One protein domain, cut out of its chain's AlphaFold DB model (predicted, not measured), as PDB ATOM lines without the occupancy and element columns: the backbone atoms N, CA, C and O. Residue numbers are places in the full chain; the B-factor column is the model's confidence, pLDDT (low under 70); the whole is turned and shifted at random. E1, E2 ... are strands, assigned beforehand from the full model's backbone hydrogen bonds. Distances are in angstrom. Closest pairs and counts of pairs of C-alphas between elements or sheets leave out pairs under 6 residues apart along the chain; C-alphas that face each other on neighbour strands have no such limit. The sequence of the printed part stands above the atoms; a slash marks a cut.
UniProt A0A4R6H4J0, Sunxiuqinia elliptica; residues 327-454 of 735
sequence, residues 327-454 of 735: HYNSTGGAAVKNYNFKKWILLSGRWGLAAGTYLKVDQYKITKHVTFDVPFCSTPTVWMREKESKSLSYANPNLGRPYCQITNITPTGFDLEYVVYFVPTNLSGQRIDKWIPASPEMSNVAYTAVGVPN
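AT A GLANCE: This is residues 327 to 454 of the 735 residues of a protein of Sunxiuqinia elliptica (UniProt A0A4R6H4J0). The domain is a long, narrow body built as a sandwich of two antiparallel sheets that are only partly face to face: the short sheet of E1, E8 and E4 covers the part of the longer, strongly twisted sheet that holds E5. The longer sheet, of E2, E3, E5, E6 and E7, runs on beyond it to the far end, where E7 lies and where the hairpin E2 and E3 bends so that its tip turns toward the side of the short sheet, with the unnamed residues 386 to 404 filling space between the two. The printed part has 128 residues with eight named strands, E1 to E8 in chain order, and no named helix; the class is all strand. The long sheet is branched at E6, and the short one has the order E1, E8, E4. The whole is only just compact, close to loose, with a radius of gyration of the C-alphas of 16.2 A, and a rod in outline, spanning 56 by 24 by 21 A.

IN THESE COORDINATES: E1, residues 327 to 331, begins at C-alpha 327 at (43.836, 85.678, 105.939) and is 13.6 A long. E2, residues 334 to 346, measures 26.5 A from first to last C-alpha and bends by 92 degrees at residue 343. E3, residues 356 to 371, is the longest strand by residues, at 39.6 A, and bends by 83 degrees at residue 359. E4, residues 381 to 385, is 13.0 A long, and E5, residues 405 to 410, is 14.9 A long. E6, residues 413 to 426, covers 40.1 A and ends at C-alpha 426 at (65.451, 115.861, 100.378). E7, residues 431 to 436, is 14.7 A long. E8, residues 444 to 451, is 22.5 A long and ends at C-alpha 451 at (31.656, 84.461, 106.520).

HOW THE PARTS SIT: In the large sheet the hairpin E2 and E3 is antiparallel at 153 degrees, with N 334 and O 367 2.8 A apart, within hydrogen-bond range. E6 lies on the other side of E3 from E2, antiparallel at 162 degrees, with N 364 and O 420 2.8 A apart. E5 and E7 both lie on the other side of E6 from E3, in staggered pairing: E5 beside residues 413 to 417 and E7 beside residues 420 to 425. N 405 and O 417 are 2.8 A apart in the hairpin E5 and E6, and N 421 and O 436 are 2.8 A apart in the hairpin E6 and E7. E5, E6 and E7 form a meander, each strand the antiparallel neighbour of the one before. In the small sheet E8 is the inner strand: N 328 and O 447 are 2.9 A apart between E1 and E8, and N 383 and O 448 are 3.1 A apart between E8 and E4. This sheet is only just strongly twisted, with C-alphas up to 4.2 A off its best plane. The two sheets form a sandwich, two sheets face to face, with best planes 10 degrees apart and strands at 35 degrees. E6 and E8 are near each other, with 5 pairs of C-alphas within 10 A. The closest C-alphas of E4 and E5 are those of Trp 383 and Ile 406, 7.3 A apart. E1 runs on into E2 at 88 degrees.

THE WHOLE: The C-alphas farthest apart, those of Cys 377 and Ser 428, are 56.1 A apart. The printed part has no cut. The link from E4 to E5, 19 residues, is long. The mean pLDDT of the printed part is 91.5; residue 348 and residues 395 to 400 are under 70.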
ATOM      1  N   HIS A 327      42.797  84.662 106.095       97.31
ATOM      2  CA  HIS A 327      43.836  85.678 105.939       97.31
ATOM      3  C   HIS A 327      44.426  85.648 104.534       97.31
ATOM      4  O   HIS A 327      45.042  84.666 104.122       97.31
ATOM      5  N   TYR A 328      44.319  86.772 103.832       95.94
ATOM      6  CA  TYR A 328      44.787  86.915 102.458       95.94
ATOM      7  C   TYR A 328      45.675  88.150 102.282       95.94
ATOM      8  O   TYR A 328      45.783  89.014 103.156       95.94
ATOM      9  N   ASN A 329      46.334  88.224 101.124       95.81
ATOM     10  CA  ASN A 329      47.142  89.363 100.706       95.81
ATOM     11  C   ASN A 329      46.812  89.737  99.261       95.81
ATOM     12  O   ASN A 329      46.891  88.900  98.366       95.81
ATOM     13  N   SER A 330      46.530  91.014  99.017       95.56
ATOM     14  CA  SER A 330      46.378  91.561  97.669       95.56
ATOM     15  C   SER A 330      47.543  92.485  97.340       95.56
ATOM     16  O   SER A 330      47.739  93.499  98.007       95.56
ATOM     17  N   THR A 331      48.323  92.147  96.311       95.56
ATOM     18  CA  THR A 331      49.475  92.939  95.851       95.56
ATOM     19  C   THR A 331      49.145  93.791  94.626       95.56
ATOM     20  O   THR A 331      48.400  93.376  93.732       95.56
ATOM     21  N   GLY A 332      49.707  94.994  94.578       92.38
ATOM     22  CA  GLY A 332      49.595  95.932  93.469       92.38
ATOM     23  C   GLY A 332      48.192  96.481  93.195       92.38
ATOM     24  O   GLY A 332      47.308  96.471  94.055       92.38
ATOM     25  N   GLY A 333      48.007  96.998  91.979       93.19
ATOM     26  CA  GLY A 333      46.770  97.617  91.500       93.19
ATOM     27  C   GLY A 333      47.033  98.621  90.378       93.19
ATOM     28  O   GLY A 333      48.180  98.890  90.017       93.19
ATOM     29  N   ALA A 334      45.967  99.190  89.819       95.94
ATOM     30  CA  ALA A 334      46.081 100.284  88.864       95.94
ATOM     31  C   ALA A 334      46.572 101.541  89.593       95.94
ATOM     32  O   ALA A 334      45.935 102.000  90.539       95.94
ATOM     33  N   ALA A 335      47.705 102.092  89.153       96.56
ATOM     34  CA  ALA A 335      48.355 103.225  89.800       96.56
ATOM     35  C   ALA A 335      48.199 104.507  88.980       96.56
ATOM     36  O   ALA A 335      48.634 104.579  87.831       96.56
ATOM     37  N   VAL A 336      47.637 105.550  89.589       96.38
ATOM     38  CA  VAL A 336      47.466 106.866  88.963       96.38
ATOM     39  C   VAL A 336      48.073 107.932  89.860       96.38
ATOM     40  O   VAL A 336      47.720 108.052  91.033       96.38
ATOM     41  N   LYS A 337      48.986 108.739  89.311       94.94
ATOM     42  CA  LYS A 337      49.522 109.905  90.020       94.94
ATOM     43  C   LYS A 337      48.381 110.883  90.304       94.94
ATOM     44  O   LYS A 337      47.803 111.439  89.375       94.94
ATOM     45  N   ASN A 338      48.083 111.087  91.580       91.06
ATOM     46  CA  ASN A 338      46.953 111.884  92.047       91.06
ATOM     47  C   ASN A 338      47.380 113.293  92.482       91.06
ATOM     48  O   ASN A 338      46.676 114.268  92.239       91.06
ATOM     49  N   TYR A 339      48.549 113.417  93.117       91.19
ATOM     50  CA  TYR A 339      48.999 114.689  93.685       91.19
ATOM     51  C   TYR A 339      50.526 114.826  93.690       91.19
ATOM     52  O   TYR A 339      51.247 113.830  93.688       91.19
ATOM     53  N   ASN A 340      51.028 116.065  93.718       93.06
ATOM     54  CA  ASN A 340      52.448 116.385  93.899       93.06
ATOM     55  C   ASN A 340      52.617 117.361  95.072       93.06
ATOM     56  O   ASN A 340      52.220 118.526  95.005       93.06
ATOM     57  N   PHE A 341      53.246 116.892  96.143       89.94
ATOM     58  CA  PHE A 341      53.621 117.708  97.287       89.94
ATOM     59  C   PHE A 341      54.905 118.470  96.971       89.94
ATOM     60  O   PHE A 341      55.989 117.892  96.864       89.94
ATOM     61  N   LYS A 342      54.816 119.802  96.910       92.31
ATOM     62  CA  LYS A 342      56.010 120.657  96.781       92.31
ATOM     63  C   LYS A 342      57.000 120.420  97.926       92.31
ATOM     64  O   LYS A 342      58.206 120.401  97.691       92.31
ATOM     65  N   LYS A 343      56.475 120.220  99.137       90.00
ATOM     66  CA  LYS A 343      57.214 119.970 100.376       90.00
ATOM     67  C   LYS A 343      56.448 118.950 101.225       90.00
ATOM     68  O   LYS A 343      55.254 119.129 101.441       90.00
ATOM     69  N   TRP A 344      57.140 117.937 101.733       89.69
ATOM     70  CA  TRP A 344      56.630 116.944 102.679       89.69
ATOM     71  C   TRP A 344      57.566 116.883 103.890       89.69
ATOM     72  O   TRP A 344      58.778 116.790 103.720       89.69
ATOM     73  N   ILE A 345      57.034 117.004 105.106       86.44
ATOM     74  CA  ILE A 345      57.829 117.018 106.344       86.44
ATOM     75  C   ILE A 345      57.549 115.728 107.103       86.44
ATOM     76  O   ILE A 345      56.422 115.533 107.554       86.44
ATOM     77  N   LEU A 346      58.577 114.899 107.263       82.94
ATOM     78  CA  LEU A 346      58.546 113.679 108.056       82.94
ATOM     79  C   LEU A 346      59.131 113.962 109.445       82.94
ATOM     80  O   LEU A 346      60.245 114.471 109.563       82.94
ATOM     81  N   LEU A 347      58.372 113.654 110.495       73.44
ATOM     82  CA  LEU A 347      58.686 114.077 111.866       73.44
ATOM     83  C   LEU A 347      59.496 113.043 112.660       73.44
ATOM     84  O   LEU A 347      60.119 113.392 113.656       73.44
ATOM     85  N   SER A 348      59.517 111.791 112.208       69.81
ATOM     86  CA  SER A 348      60.296 110.695 112.793       69.81
ATOM     87  C   SER A 348      60.868 109.816 111.685       69.81
ATOM     88  O   SER A 348      60.335 109.793 110.577       69.81
ATOM     89  N   GLY A 349      61.969 109.112 111.950       73.38
ATOM     90  CA  GLY A 349      62.531 108.192 110.964       73.38
ATOM     91  C   GLY A 349      61.576 107.025 110.705       73.38
ATOM     92  O   GLY A 349      61.271 106.279 111.628       73.38
ATOM     93  N   ARG A 350      61.083 106.869 109.470       77.38
ATOM     94  CA  ARG A 350      60.135 105.810 109.073       77.38
ATOM     95  C   ARG A 350      60.364 105.388 107.634       77.38
ATOM     96  O   ARG A 350      60.864 106.169 106.831       77.38
ATOM     97  N   TRP A 351      60.028 104.141 107.302       83.62
ATOM     98  CA  TRP A 351      60.182 103.582 105.946       83.62
ATOM     99  C   TRP A 351      61.598 103.719 105.379       83.62
ATOM    100  O   TRP A 351      61.802 103.910 104.180       83.62
ATOM    101  N   GLY A 352      62.602 103.670 106.258       85.00
ATOM    102  CA  GLY A 352      64.003 103.923 105.924       85.00
ATOM    103  C   GLY A 352      64.265 105.324 105.360       85.00
ATOM    104  O   GLY A 352      65.151 105.475 104.520       85.00
ATOM    105  N   LEU A 353      63.460 106.310 105.752       87.38
ATOM    106  CA  LEU A 353      63.700 107.741 105.602       87.38
ATOM    107  C   LEU A 353      64.022 108.321 106.982       87.38
ATOM    108  O   LEU A 353      63.413 107.929 107.975       87.38
ATOM    109  N   ALA A 354      64.975 109.249 107.050       87.69
ATOM    110  CA  ALA A 354      65.243 110.009 108.268       87.69
ATOM    111  C   ALA A 354      64.164 111.085 108.481       87.69
ATOM    112  O   ALA A 354      63.535 111.541 107.526       87.69
ATOM    113  N   ALA A 355      63.979 111.536 109.723       85.44
ATOM    114  CA  ALA A 355      63.178 112.730 109.975       85.44
ATOM    115  C   ALA A 355      63.759 113.920 109.187       85.44
ATOM    116  O   ALA A 355      64.976 114.123 109.156       85.44
ATOM    117  N   GLY A 356      62.908 114.699 108.522       88.88
ATOM    118  CA  GLY A 356      63.368 115.776 107.655       88.88
ATOM    119  C   GLY A 356      62.334 116.264 106.649       88.88
ATOM    120  O   GLY A 356      61.168 115.881 106.654       88.88
ATOM    121  N   THR A 357      62.774 117.168 105.774       92.19
ATOM    122  CA  THR A 357      61.950 117.715 104.694       92.19
ATOM    123  C   THR A 357      62.329 117.086 103.356       92.19
ATOM    124  O   THR A 357      63.500 117.081 102.974       92.19
ATOM    125  N   TYR A 358      61.314 116.655 102.615       93.88
ATOM    126  CA  TYR A 358      61.383 116.100 101.272       93.88
ATOM    127  C   TYR A 358      60.654 117.001 100.276       93.88
ATOM    128  O   TYR A 358      59.692 117.684 100.629       93.88
ATOM    129  N   LEU A 359      61.133 117.047  99.035       94.56
ATOM    130  CA  LEU A 359      60.637 117.957  98.000       94.56
ATOM    131  C   LEU A 359      60.078 117.173  96.814       94.56
ATOM    132  O   LEU A 359      60.605 116.116  96.477       94.56
ATOM    133  N   LYS A 360      59.054 117.731  96.155       93.81
ATOM    134  CA  LYS A 360      58.414 117.175  94.943       93.81
ATOM    135  C   LYS A 360      57.930 115.725  95.105       93.81
ATOM    136  O   LYS A 360      58.090 114.920  94.195       93.81
ATOM    137  N   VAL A 361      57.359 115.396  96.257       94.00
ATOM    138  CA  VAL A 361      56.888 114.039  96.556       94.00
ATOM    139  C   VAL A 361      55.601 113.776  95.784       94.00
ATOM    140  O   VAL A 361      54.645 114.538  95.898       94.00
ATOM    141  N   ASP A 362      55.570 112.708  95.001       95.06
ATOM    142  CA  ASP A 362      54.399 112.329  94.216       95.06
ATOM    143  C   ASP A 362      53.552 111.318  94.978       95.06
ATOM    144  O   ASP A 362      54.081 110.337  95.483       95.06
ATOM    145  N   GLN A 363      52.241 111.531  95.039       94.69
ATOM    146  CA  GLN A 363      51.285 110.557  95.561       94.69
ATOM    147  C   GLN A 363      50.590 109.851  94.407       94.69
ATOM    148  O   GLN A 363      50.072 110.492  93.488       94.69
ATOM    149  N   TYR A 364      50.539 108.531  94.499       96.00
ATOM    150  CA  TYR A 364      49.878 107.646  93.558       96.00
ATOM    151  C   TYR A 364      48.705 106.973  94.256       96.00
ATOM    152  O   TYR A 364      48.888 106.303  95.269       96.00
ATOM    153  N   LYS A 365      47.509 107.164  93.701       95.81
ATOM    154  CA  LYS A 365      46.307 106.413  94.052       95.81
ATOM    155  C   LYS A 365      46.395 105.036  93.415       95.81
ATOM    156  O   LYS A 365      46.649 104.939  92.213       95.81
ATOM    157  N   ILE A 366      46.180 104.006  94.220       96.25
ATOM    158  CA  ILE A 366      46.116 102.613  93.801       96.25
ATOM    159  C   ILE A 366      44.674 102.137  93.940       96.25
ATOM    160  O   ILE A 366      44.078 102.301  95.005       96.25
ATOM    161  N   THR A 367      44.121 101.549  92.880       96.69
ATOM    162  CA  THR A 367      42.815 100.879  92.913       96.69
ATOM    163  C   THR A 367      42.919  99.448  92.404       96.69
ATOM    164  O   THR A 367      43.686  99.155  91.482       96.69
ATOM    165  N   LYS A 368      42.155  98.532  93.003       96.00
ATOM    166  CA  LYS A 368      42.138  97.125  92.587       96.00
ATOM    167  C   LYS A 368      40.831  96.444  92.980       96.00
ATOM    168  O   LYS A 368      40.410  96.571  94.121       96.00
ATOM    169  N   HIS A 369      40.258  95.669  92.062       97.50
ATOM    170  CA  HIS A 369      39.243  94.677  92.407       97.50
ATOM    171  C   HIS A 369      39.933  93.397  92.891       97.50
ATOM    172  O   HIS A 369      40.847  92.892  92.230       97.50
ATOM    173  N   VAL A 370      39.524  92.896  94.050       97.31
ATOM    174  CA  VAL A 370      40.023  91.663  94.661       97.31
ATOM    175  C   VAL A 370      38.937  90.608  94.562       97.31
ATOM    176  O   VAL A 370      37.828  90.821  95.035       97.31
ATOM    177  N   THR A 371      39.270  89.467  93.968       95.81
ATOM    178  CA  THR A 371      38.414  88.278  93.936       95.81
ATOM    179  C   THR A 371      38.853  87.335  95.049       95.81
ATOM    180  O   THR A 371      40.053  87.154  95.248       95.81
ATOM    181  N   PHE A 372      37.904  86.760  95.784       94.38
ATOM    182  CA  PHE A 372      38.228  85.753  96.793       94.38
ATOM    183  C   PHE A 372      38.600  84.423  96.130       94.38
ATOM    184  O   PHE A 372      37.916  83.985  95.207       94.38
ATOM    185  N   ASP A 373      39.635  83.752  96.642       88.06
ATOM    186  CA  ASP A 373      40.001  82.394  96.205       88.06
ATOM    187  C   ASP A 373      38.881  81.381  96.514       88.06
ATOM    188  O   ASP A 373      38.619  80.449  95.748       88.06
ATOM    189  N   VAL A 374      38.187  81.601  97.634       88.50
ATOM    190  CA  VAL A 374      36.957  80.910  98.022       88.50
ATOM    191  C   VAL A 374      35.852  81.963  98.141       88.50
ATOM    192  O   VAL A 374      35.919  82.795  99.047       88.50
ATOM    193  N   PRO A 375      34.856  81.976  97.237       91.81
ATOM    194  CA  PRO A 375      33.689  82.840  97.370       91.81
ATOM    195  C   PRO A 375      32.903  82.532  98.645       91.81
ATOM    196  O   PRO A 375      33.044  81.460  99.223       91.81
ATOM    197  N   PHE A 376      32.019  83.435  99.041       93.12
ATOM    198  CA  PHE A 376      31.133  83.279 100.190       93.12
ATOM    199  C   PHE A 376      29.684  83.066  99.750       93.12
ATOM    200  O   PHE A 376      29.317  83.273  98.591       93.12
ATOM    201  N   CYS A 377      28.854  82.613 100.680       91.38
ATOM    202  CA  CYS A 377      27.447  82.284 100.432       91.38
ATOM    203  C   CYS A 377      26.543  83.518 100.534       91.38
ATOM    204  O   CYS A 377      25.503  83.611  99.884       91.38
ATOM    205  N   SER A 378      26.996  84.505 101.297       92.75
ATOM    206  CA  SER A 378      26.436  85.845 101.426       92.75
ATOM    207  C   SER A 378      27.583  86.863 101.450       92.75
ATOM    208  O   SER A 378      28.751  86.495 101.322       92.75
ATOM    209  N   THR A 379      27.269  88.156 101.536       96.25
ATOM    210  CA  THR A 379      28.302  89.195 101.637       96.25
ATOM    211  C   THR A 379      29.107  88.999 102.929       96.25
ATOM    212  O   THR A 379      28.518  89.120 104.002       96.25
ATOM    213  N   PRO A 380      30.423  88.722 102.850       97.06
ATOM    214  CA  PRO A 380      31.246  88.505 104.035       97.06
ATOM    215  C   PRO A 380      31.576  89.824 104.738       97.06
ATOM    216  O   PRO A 380      31.500  90.910 104.149       97.06
ATOM    217  N   THR A 381      32.031  89.736 105.985       97.12
ATOM    218  CA  THR A 381      32.696  90.853 106.661       97.12
ATOM    219  C   THR A 381      34.164  90.875 106.249       97.12
ATOM    220  O   THR A 381      34.837  89.848 106.268       97.12
ATOM    221  N   VAL A 382      34.668  92.046 105.849       97.88
ATOM    222  CA  VAL A 382      36.054  92.210 105.387       97.88
ATOM    223  C   VAL A 382      36.682  93.432 106.038       97.88
ATOM    224  O   VAL A 382      36.091  94.521 106.044       97.88
ATOM    225  N   TRP A 383      37.902  93.264 106.534       96.88
ATOM    226  CA  TRP A 383      38.728  94.344 107.063       96.88
ATOM    227  C   TRP A 383      40.193  94.167 106.675       96.88
ATOM    228  O   TRP A 383      40.640  93.092 106.275       96.88
ATOM    229  N   MET A 384      40.938  95.265 106.743       95.69
ATOM    230  CA  MET A 384      42.378  95.251 106.525       95.69
ATOM    231  C   MET A 384      43.072  94.753 107.790       95.69
ATOM    232  O   MET A 384      42.625  95.069 108.882       95.69
ATOM    233  N   ARG A 385      44.187  94.043 107.628       95.44
ATOM    234  CA  ARG A 385      45.165  93.868 108.701       95.44
ATOM    235  C   ARG A 385      46.273  94.891 108.501       95.44
ATOM    236  O   ARG A 385      47.058  94.813 107.544       95.44
ATOM    237  N   GLU A 386      46.225  95.943 109.306       91.69
ATOM    238  CA  GLU A 386      47.066  97.129 109.226       91.69
ATOM    239  C   GLU A 386      48.540  96.740 109.280       91.69
ATOM    240  O   GLU A 386      49.296  97.099 108.377       91.69
ATOM    241  N   LYS A 387      48.948  95.972 110.292       89.38
ATOM    242  CA  LYS A 387      50.355  95.651 110.564       89.38
ATOM    243  C   LYS A 387      51.079  95.016 109.376       89.38
ATOM    244  O   LYS A 387      52.241  95.338 109.112       89.38
ATOM    245  N   GLU A 388      50.417  94.121 108.647       93.12
ATOM    246  CA  GLU A 388      51.000  93.414 107.500       93.12
ATOM    247  C   GLU A 388      50.822  94.145 106.160       93.12
ATOM    248  O   GLU A 388      51.313  93.684 105.121       93.12
ATOM    249  N   SER A 389      50.147  95.296 106.155       94.25
ATOM    250  CA  SER A 389      49.855  96.062 104.946       94.25
ATOM    251  C   SER A 389      50.937  97.097 104.616       94.25
ATOM    252  O   SER A 389      51.490  97.786 105.471       94.25
ATOM    253  N   LYS A 390      51.217  97.258 103.319       93.12
ATOM    254  CA  LYS A 390      52.085  98.302 102.746       93.12
ATOM    255  C   LYS A 390      51.258  99.229 101.867       93.12
ATOM    256  O   LYS A 390      51.478  99.347 100.661       93.12
ATOM    257  N   SER A 391      50.319  99.899 102.508       92.31
ATOM    258  CA  SER A 391      49.393 100.878 101.946       92.31
ATOM    259  C   SER A 391      49.419 102.132 102.822       92.31
ATOM    260  O   SER A 391      49.924 102.072 103.934       92.31
ATOM    261  N   LEU A 392      48.953 103.288 102.351       90.75
ATOM    262  CA  LEU A 392      48.824 104.496 103.179       90.75
ATOM    263  C   LEU A 392      47.532 105.247 102.869       90.75
ATOM    264  O   LEU A 392      46.890 105.023 101.840       90.75
ATOM    265  N   SER A 393      47.172 106.165 103.769       84.12
ATOM    266  CA  SER A 393      46.016 107.050 103.626       84.12
ATOM    267  C   SER A 393      46.382 108.365 102.944       84.12
ATOM    268  O   SER A 393      47.525 108.822 102.991       84.12
ATOM    269  N   TYR A 394      45.379 109.028 102.368       82.25
ATOM    270  CA  TYR A 394      45.530 110.371 101.809       82.25
ATOM    271  C   TYR A 394      45.858 111.427 102.871       82.25
ATOM    272  O   TYR A 394      46.634 112.347 102.612       82.25
ATOM    273  N   ALA A 395      45.224 111.312 104.042       69.69
ATOM    274  CA  ALA A 395      45.135 112.386 105.025       69.69
ATOM    275  C   ALA A 395      46.354 112.472 105.944       69.69
ATOM    276  O   ALA A 395      46.674 113.559 106.426       69.69
ATOM    277  N   ASN A 396      47.033 111.351 106.212       64.56
ATOM    278  CA  ASN A 396      48.097 111.354 107.207       64.56
ATOM    279  C   ASN A 396      49.267 110.408 106.908       64.56
ATOM    280  O   ASN A 396      49.551 109.489 107.682       64.56
ATOM    281  N   PRO A 397      50.029 110.672 105.833       64.38
ATOM    282  CA  PRO A 397      51.223 109.897 105.525       64.38
ATOM    283  C   PRO A 397      52.359 110.115 106.531       64.38
ATOM    284  O   PRO A 397      53.406 109.517 106.386       64.38
ATOM    285  N   ASN A 398      52.221 110.963 107.551       62.03
ATOM    286  CA  ASN A 398      53.288 111.170 108.538       62.03
ATOM    287  C   ASN A 398      53.171 110.242 109.743       62.03
ATOM    288  O   ASN A 398      54.188 109.822 110.290       62.03
ATOM    289  N   LEU A 399      51.943 109.895 110.129       62.91
ATOM    290  CA  LEU A 399      51.697 108.887 111.164       62.91
ATOM    291  C   LEU A 399      51.951 107.470 110.667       62.91
ATOM    292  O   LEU A 399      51.994 106.541 111.464       62.91
ATOM    293  N   GLY A 400      52.110 107.317 109.355       61.41
ATOM    294  CA  GLY A 400      52.595 106.121 108.702       61.41
ATOM    295  C   GLY A 400      51.830 104.837 108.968       61.41
ATOM    296  O   GLY A 400      52.399 103.761 108.806       61.41
ATOM    297  N   ARG A 401      50.562 104.958 109.358       73.44
ATOM    298  CA  ARG A 401      49.695 103.805 109.518       73.44
ATOM    299  C   ARG A 401      49.251 103.302 108.162       73.44
ATOM    300  O   ARG A 401      48.816 104.117 107.335       73.44
ATOM    301  N   PRO A 402      49.322 101.986 107.957       87.31
ATOM    302  CA  PRO A 402      48.674 101.372 106.832       87.31
ATOM    303  C   PRO A 402      47.198 101.733 106.781       87.31
ATOM    304  O   PRO A 402      46.554 101.952 107.806       87.31
ATOM    305  N   TYR A 403      46.683 101.892 105.569       89.69
ATOM    306  CA  TYR A 403      45.291 102.246 105.348       89.69
ATOM    307  C   TYR A 403      44.867 101.774 103.973       89.69
ATOM    308  O   TYR A 403      45.575 101.978 102.984       89.69
ATOM    309  N   CYS A 404      43.665 101.232 103.904       92.62
ATOM    310  CA  CYS A 404      42.938 101.114 102.662       92.62
ATOM    311  C   CYS A 404      41.467 101.418 102.911       92.62
ATOM    312  O   CYS A 404      40.953 101.289 104.021       92.62
ATOM    313  N   GLN A 405      40.798 101.827 101.850       93.50
ATOM    314  CA  GLN A 405      39.359 101.860 101.791       93.50
ATOM    315  C   GLN A 405      38.892 100.574 101.108       93.50
ATOM    316  O   GLN A 405      39.349 100.253 100.008       93.50
ATOM    317  N   ILE A 406      37.997  99.853 101.781       95.19
ATOM    318  CA  ILE A 406      37.333  98.652 101.275       95.19
ATOM    319  C   ILE A 406      35.899  99.035 100.914       95.19
ATOM    320  O   ILE A 406      35.165  99.556 101.755       95.19
ATOM    321  N   THR A 407      35.496  98.797  99.669       96.25
ATOM    322  CA  THR A 407      34.147  99.109  99.166       96.25
ATOM    323  C   THR A 407      33.602  97.982  98.300       96.25
ATOM    324  O   THR A 407      34.347  97.087  97.916       96.25
ATOM    325  N   ASN A 408      32.310  98.039  97.958       97.00
ATOM    326  CA  ASN A 408      31.665  97.103  97.028       97.00
ATOM    327  C   ASN A 408      31.904  95.629  97.393       97.00
ATOM    328  O   ASN A 408      32.207  94.812  96.528       97.00
ATOM    329  N   ILE A 409      31.796  95.298  98.684       97.69
ATOM    330  CA  ILE A 409      31.945  93.919  99.147       97.69
ATOM    331  C   ILE A 409      30.762  93.105  98.618       97.69
ATOM    332  O   ILE A 409      29.598  93.432  98.852       97.69
ATOM    333  N   THR A 410      31.081  92.045  97.892       97.38
ATOM    334  CA  THR A 410      30.158  91.057  97.335       97.38
ATOM    335  C   THR A 410      30.602  89.665  97.783       97.38
ATOM    336  O   THR A 410      31.740  89.513  98.226       97.38
ATOM    337  N   PRO A 411      29.777  88.619  97.618       95.12
ATOM    338  CA  PRO A 411      30.195  87.257  97.946       95.12
ATOM    339  C   PRO A 411      31.426  86.766  97.158       95.12
ATOM    340  O   PRO A 411      32.094  85.830  97.580       95.12
ATOM    341  N   THR A 412      31.762  87.386  96.023       94.94
ATOM    342  CA  THR A 412      32.880  86.968  95.157       94.94
ATOM    343  C   THR A 412      34.115  87.863  95.248       94.94
ATOM    344  O   THR A 412      35.166  87.500  94.722       94.94
ATOM    345  N   GLY A 413      34.020  89.033  95.879       97.12
ATOM    346  CA  GLY A 413      35.125  89.986  95.913       97.12
ATOM    347  C   GLY A 413      34.744  91.377  96.403       97.12
ATOM    348  O   GLY A 413      33.602  91.624  96.787       97.12
ATOM    349  N   PHE A 414      35.703  92.295  96.374       98.31
ATOM    350  CA  PHE A 414      35.556  93.676  96.838       98.31
ATOM    351  C   PHE A 414      36.555  94.606  96.144       98.31
ATOM    352  O   PHE A 414      37.508  94.157  95.508       98.31
ATOM    353  N   ASP A 415      36.365  95.912  96.298       98.00
ATOM    354  CA  ASP A 415      37.264  96.928  95.761       98.00
ATOM    355  C   ASP A 415      38.156  97.524  96.852       98.00
ATOM    356  O   ASP A 415      37.699  97.848  97.950       98.00
ATOM    357  N   LEU A 416      39.432  97.697  96.510       96.44
ATOM    358  CA  LEU A 416      40.455  98.350  97.314       96.44
ATOM    359  C   LEU A 416      40.844  99.701  96.733       96.44
ATOM    360  O   LEU A 416      41.104  99.824  95.532       96.44
ATOM    361  N   GLU A 417      41.023 100.672  97.624       95.50
ATOM    362  CA  GLU A 417      41.645 101.957  97.326       95.50
ATOM    363  C   GLU A 417      42.644 102.365  98.418       95.50
ATOM    364  O   GLU A 417      42.339 102.324  99.607       95.50
ATOM    365  N   TYR A 418      43.846 102.781  98.026       94.81
ATOM    366  CA  TYR A 418      44.873 103.302  98.937       94.81
ATOM    367  C   TYR A 418      45.895 104.160  98.182       94.81
ATOM    368  O   TYR A 418      45.788 104.337  96.967       94.81
ATOM    369  N   VAL A 419      46.896 104.708  98.878       94.19
ATOM    370  CA  VAL A 419      47.984 105.464  98.240       94.19
ATOM    371  C   VAL A 419      49.378 104.944  98.561       94.19
ATOM    372  O   VAL A 419      49.624 104.357  99.614       94.19
ATOM    373  N   VAL A 420      50.306 105.234  97.651       94.56
ATOM    374  CA  VAL A 420      51.758 105.153  97.850       94.56
ATOM    375  C   VAL A 420      52.416 106.454  97.388       94.56
ATOM    376  O   VAL A 420      51.827 107.230  96.633       94.56
ATOM    377  N   TYR A 421      53.641 106.709  97.835       94.25
ATOM    378  CA  TYR A 421      54.362 107.955  97.592       94.25
ATOM    379  C   TYR A 421      55.721 107.688  96.955       94.25
ATOM    380  O   TYR A 421      56.430 106.775  97.365       94.25
ATOM    381  N   PHE A 422      56.121 108.515  95.995       96.12
ATOM    382  CA  PHE A 422      57.471 108.536  95.444       96.12
ATOM    383  C   PHE A 422      58.212 109.782  95.929       96.12
ATOM    384  O   PHE A 422      57.768 110.912  95.718       96.12
ATOM    385  N   VAL A 423      59.348 109.570  96.588       95.38
ATOM    386  CA  VAL A 423      60.171 110.604  97.219       95.38
ATOM    387  C   VAL A 423      61.454 110.791  96.412       95.38
ATOM    388  O   VAL A 423      62.364 109.971  96.537       95.38
ATOM    389  N   PRO A 424      61.577 111.862  95.608       96.00
ATOM    390  CA  PRO A 424      62.729 112.030  94.730       96.00
ATOM    391  C   PRO A 424      63.932 112.652  95.442       96.00
ATOM    392  O   PRO A 424      65.050 112.184  95.265       96.00
ATOM    393  N   THR A 425      63.740 113.697  96.256       95.50
ATOM    394  CA  THR A 425      64.850 114.459  96.859       95.50
ATOM    395  C   THR A 425      64.538 114.963  98.266       95.50
ATOM    396  O   THR A 425      63.380 115.257  98.573       95.50
ATOM    397  N   ASN A 426      65.564 115.146  99.099       94.75
ATOM    398  CA  ASN A 426      65.451 115.861 100.378       94.75
ATOM    399  C   ASN A 426      65.739 117.374 100.236       94.75
ATOM    400  O   ASN A 426      66.114 117.856  99.166       94.75
ATOM    401  N   LEU A 427      65.562 118.133 101.323       94.25
ATOM    402  CA  LEU A 427      65.786 119.586 101.358       94.25
ATOM    403  C   LEU A 427      67.237 119.991 101.051       94.25
ATOM    404  O   LEU A 427      67.461 121.072 100.518       94.25
ATOM    405  N   SER A 428      68.207 119.120 101.340       92.62
ATOM    406  CA  SER A 428      69.625 119.322 101.016       92.62
ATOM    407  C   SER A 428      69.948 119.080  99.535       92.62
ATOM    408  O   SER A 428      71.102 119.201  99.138       92.62
ATOM    409  N   GLY A 429      68.956 118.716  98.712       90.44
ATOM    410  CA  GLY A 429      69.129 118.413  97.289       90.44
ATOM    411  C   GLY A 429      69.665 117.007  97.005       90.44
ATOM    412  O   GLY A 429      69.911 116.675  95.846       90.44
ATOM    413  N   GLN A 430      69.823 116.160  98.027       94.56
ATOM    414  CA  GLN A 430      70.227 114.769  97.846       94.56
ATOM    415  C   GLN A 430      69.100 113.990  97.162       94.56
ATOM    416  O   GLN A 430      67.944 114.063  97.588       94.56
ATOM    417  N   ARG A 431      69.447 113.213  96.129       95.62
ATOM    418  CA  ARG A 431      68.536 112.244  95.507       95.62
ATOM    419  C   ARG A 431      68.267 111.070  96.447       95.62
ATOM    420  O   ARG A 431      69.194 110.488  97.001       95.62
ATOM    421  N   ILE A 432      66.986 110.761  96.605       95.69
ATOM    422  CA  ILE A 432      66.431 109.693  97.438       95.69
ATOM    423  C   ILE A 432      65.811 108.610  96.547       95.69
ATOM    424  O   ILE A 432      66.088 107.437  96.763       95.69
ATOM    425  N   ASP A 433      65.001 109.013  95.560       95.62
ATOM    426  CA  ASP A 433      64.299 108.161  94.584       95.62
ATOM    427  C   ASP A 433      63.688 106.884  95.172       95.62
ATOM    428  O   ASP A 433      63.920 105.768  94.701       95.62
ATOM    429  N   LYS A 434      62.897 107.058  96.232       94.88
ATOM    430  CA  LYS A 434      62.358 105.954  97.025       94.88
ATOM    431  C   LYS A 434      60.838 105.948  97.031       94.88
ATOM    432  O   LYS A 434      60.208 106.983  97.230       94.88
ATOM    433  N   TRP A 435      60.261 104.763  96.875       95.06
ATOM    434  CA  TRP A 435      58.834 104.533  97.071       95.06
ATOM    435  C   TRP A 435      58.497 104.244  98.533       95.06
ATOM    436  O   TRP A 435      59.257 103.559  99.218       95.06
ATOM    437  N   ILE A 436      57.353 104.748  98.990       92.62
ATOM    438  CA  ILE A 436      56.890 104.693 100.376       92.62
ATOM    439  C   ILE A 436      55.399 104.311 100.416       92.62
ATOM    440  O   ILE A 436      54.594 104.986  99.776       92.62
ATOM    441  N   PRO A 437      54.998 103.271 101.167       91.62
ATOM    442  CA  PRO A 437      55.861 102.336 101.887       91.62
ATOM    443  C   PRO A 437      56.516 101.314 100.936       91.62
ATOM    444  O   PRO A 437      57.516 100.698 101.293       91.62
ATOM    445  N   ALA A 438      55.982 101.163  99.721       93.75
ATOM    446  CA  ALA A 438      56.484 100.299  98.658       93.75
ATOM    447  C   ALA A 438      56.157 100.898  97.279       93.75
ATOM    448  O   ALA A 438      55.360 101.835  97.180       93.75
ATOM    449  N   SER A 439      56.781 100.381  96.214       95.38
ATOM    450  CA  SER A 439      56.396 100.739  94.842       95.38
ATOM    451  C   SER A 439      54.970 100.263  94.539       95.38
ATOM    452  O   SER A 439      54.514  99.324  95.189       95.38
ATOM    453  N   PRO A 440      54.273 100.835  93.540       95.56
ATOM    454  CA  PRO A 440      52.917 100.410  93.192       95.56
ATOM    455  C   PRO A 440      52.774  98.918  92.873       95.56
ATOM    456  O   PRO A 440      51.706  98.359  93.056       95.56
ATOM    457  N   GLU A 441      53.831  98.263  92.389       94.69
ATOM    458  CA  GLU A 441      53.834  96.825  92.081       94.69
ATOM    459  C   GLU A 441      54.054  95.957  93.329       94.69
ATOM    460  O   GLU A 441      53.577  94.827  93.399       94.69
ATOM    461  N   MET A 442      54.773  96.491  94.322       94.56
ATOM    462  CA  MET A 442      55.162  95.789  95.551       94.56
ATOM    463  C   MET A 442      54.328  96.205  96.770       94.56
ATOM    464  O   MET A 442      54.550  95.683  97.864       94.56
ATOM    465  N   SER A 443      53.409  97.162  96.616       94.69
ATOM    466  CA  SER A 443      52.443  97.513  97.650       94.69
ATOM    467  C   SER A 443      51.484  96.356  97.872       94.69
ATOM    468  O   SER A 443      51.149  95.620  96.942       94.69
ATOM    469  N   ASN A 444      51.048  96.181  99.114       95.38
ATOM    470  CA  ASN A 444      50.118  95.123  99.468       95.38
ATOM    471  C   ASN A 444      49.112  95.603 100.503       95.38
ATOM    472  O   ASN A 444      49.415  96.454 101.338       95.38
ATOM    473  N   VAL A 445      47.937  94.995 100.457       96.88
ATOM    474  CA  VAL A 445      46.929  95.063 101.508       96.88
ATOM    475  C   VAL A 445      46.734  93.641 102.009       96.88
ATOM    476  O   VAL A 445      46.270  92.775 101.263       96.88
ATOM    477  N   ALA A 446      47.154  93.395 103.244       97.12
ATOM    478  CA  ALA A 446      46.755  92.213 103.986       97.12
ATOM    479  C   ALA A 446      45.323  92.428 104.481       97.12
ATOM    480  O   ALA A 446      44.980  93.522 104.930       97.12
ATOM    481  N   TYR A 447      44.473  91.415 104.367       97.62
ATOM    482  CA  TYR A 447      43.078  91.523 104.783       97.62
ATOM    483  C   TYR A 447      42.572  90.213 105.371       97.62
ATOM    484  O   TYR A 447      43.132  89.140 105.111       97.62
ATOM    485  N   THR A 448      41.501  90.342 106.140       98.19
ATOM    486  CA  THR A 448      40.740  89.242 106.716       98.19
ATOM    487  C   THR A 448      39.338  89.269 106.132       98.19
ATOM    488  O   THR A 448      38.751  90.341 105.968       98.19
ATOM    489  N   ALA A 449      38.824  88.096 105.776       97.94
ATOM    490  CA  ALA A 449      37.446  87.910 105.344       97.94
ATOM    491  C   ALA A 449      36.795  86.821 106.199       97.94
ATOM    492  O   ALA A 449      37.363  85.736 106.337       97.94
ATOM    493  N   VAL A 450      35.621  87.126 106.753       97.88
ATOM    494  CA  VAL A 450      34.846  86.217 107.603       97.88
ATOM    495  C   VAL A 450      33.441  86.059 107.050       97.88
ATOM    496  O   VAL A 450      32.778  87.039 106.700       97.88
ATOM    497  N   GLY A 451      32.996  84.814 106.963       95.50
ATOM    498  CA  GLY A 451      31.656  84.461 106.520       95.50
ATOM    499  C   GLY A 451      31.564  82.985 106.171       95.50
ATOM    500  O   GLY A 451      32.549  82.254 106.254       95.50
ATOM    501  N   VAL A 452      30.389  82.556 105.722       93.19
ATOM    502  CA  VAL A 452      30.171  81.171 105.290       93.19
ATOM    503  C   VAL A 452      30.826  80.947 103.921       93.19
ATOM    504  O   VAL A 452      30.409  81.587 102.944       93.19
ATOM    505  N   PRO A 453      31.851  80.085 103.810       91.19
ATOM    506  CA  PRO A 453      32.545  79.843 102.551       91.19
ATOM    507  C   PRO A 453      31.710  78.984 101.596       91.19
ATOM    508  O   PRO A 453      31.204  77.918 101.939       91.19
ATOM    509  N   ASN A 454      31.644  79.401 100.337       89.31
ATOM    510  CA  ASN A 454      31.042  78.646  99.247       89.31
ATOM    511  C   ASN A 454      32.096  77.781  98.542       89.31
ATOM    512  O   ASN A 454      32.506  78.050  97.409       89.31
TER     513      ASN A 454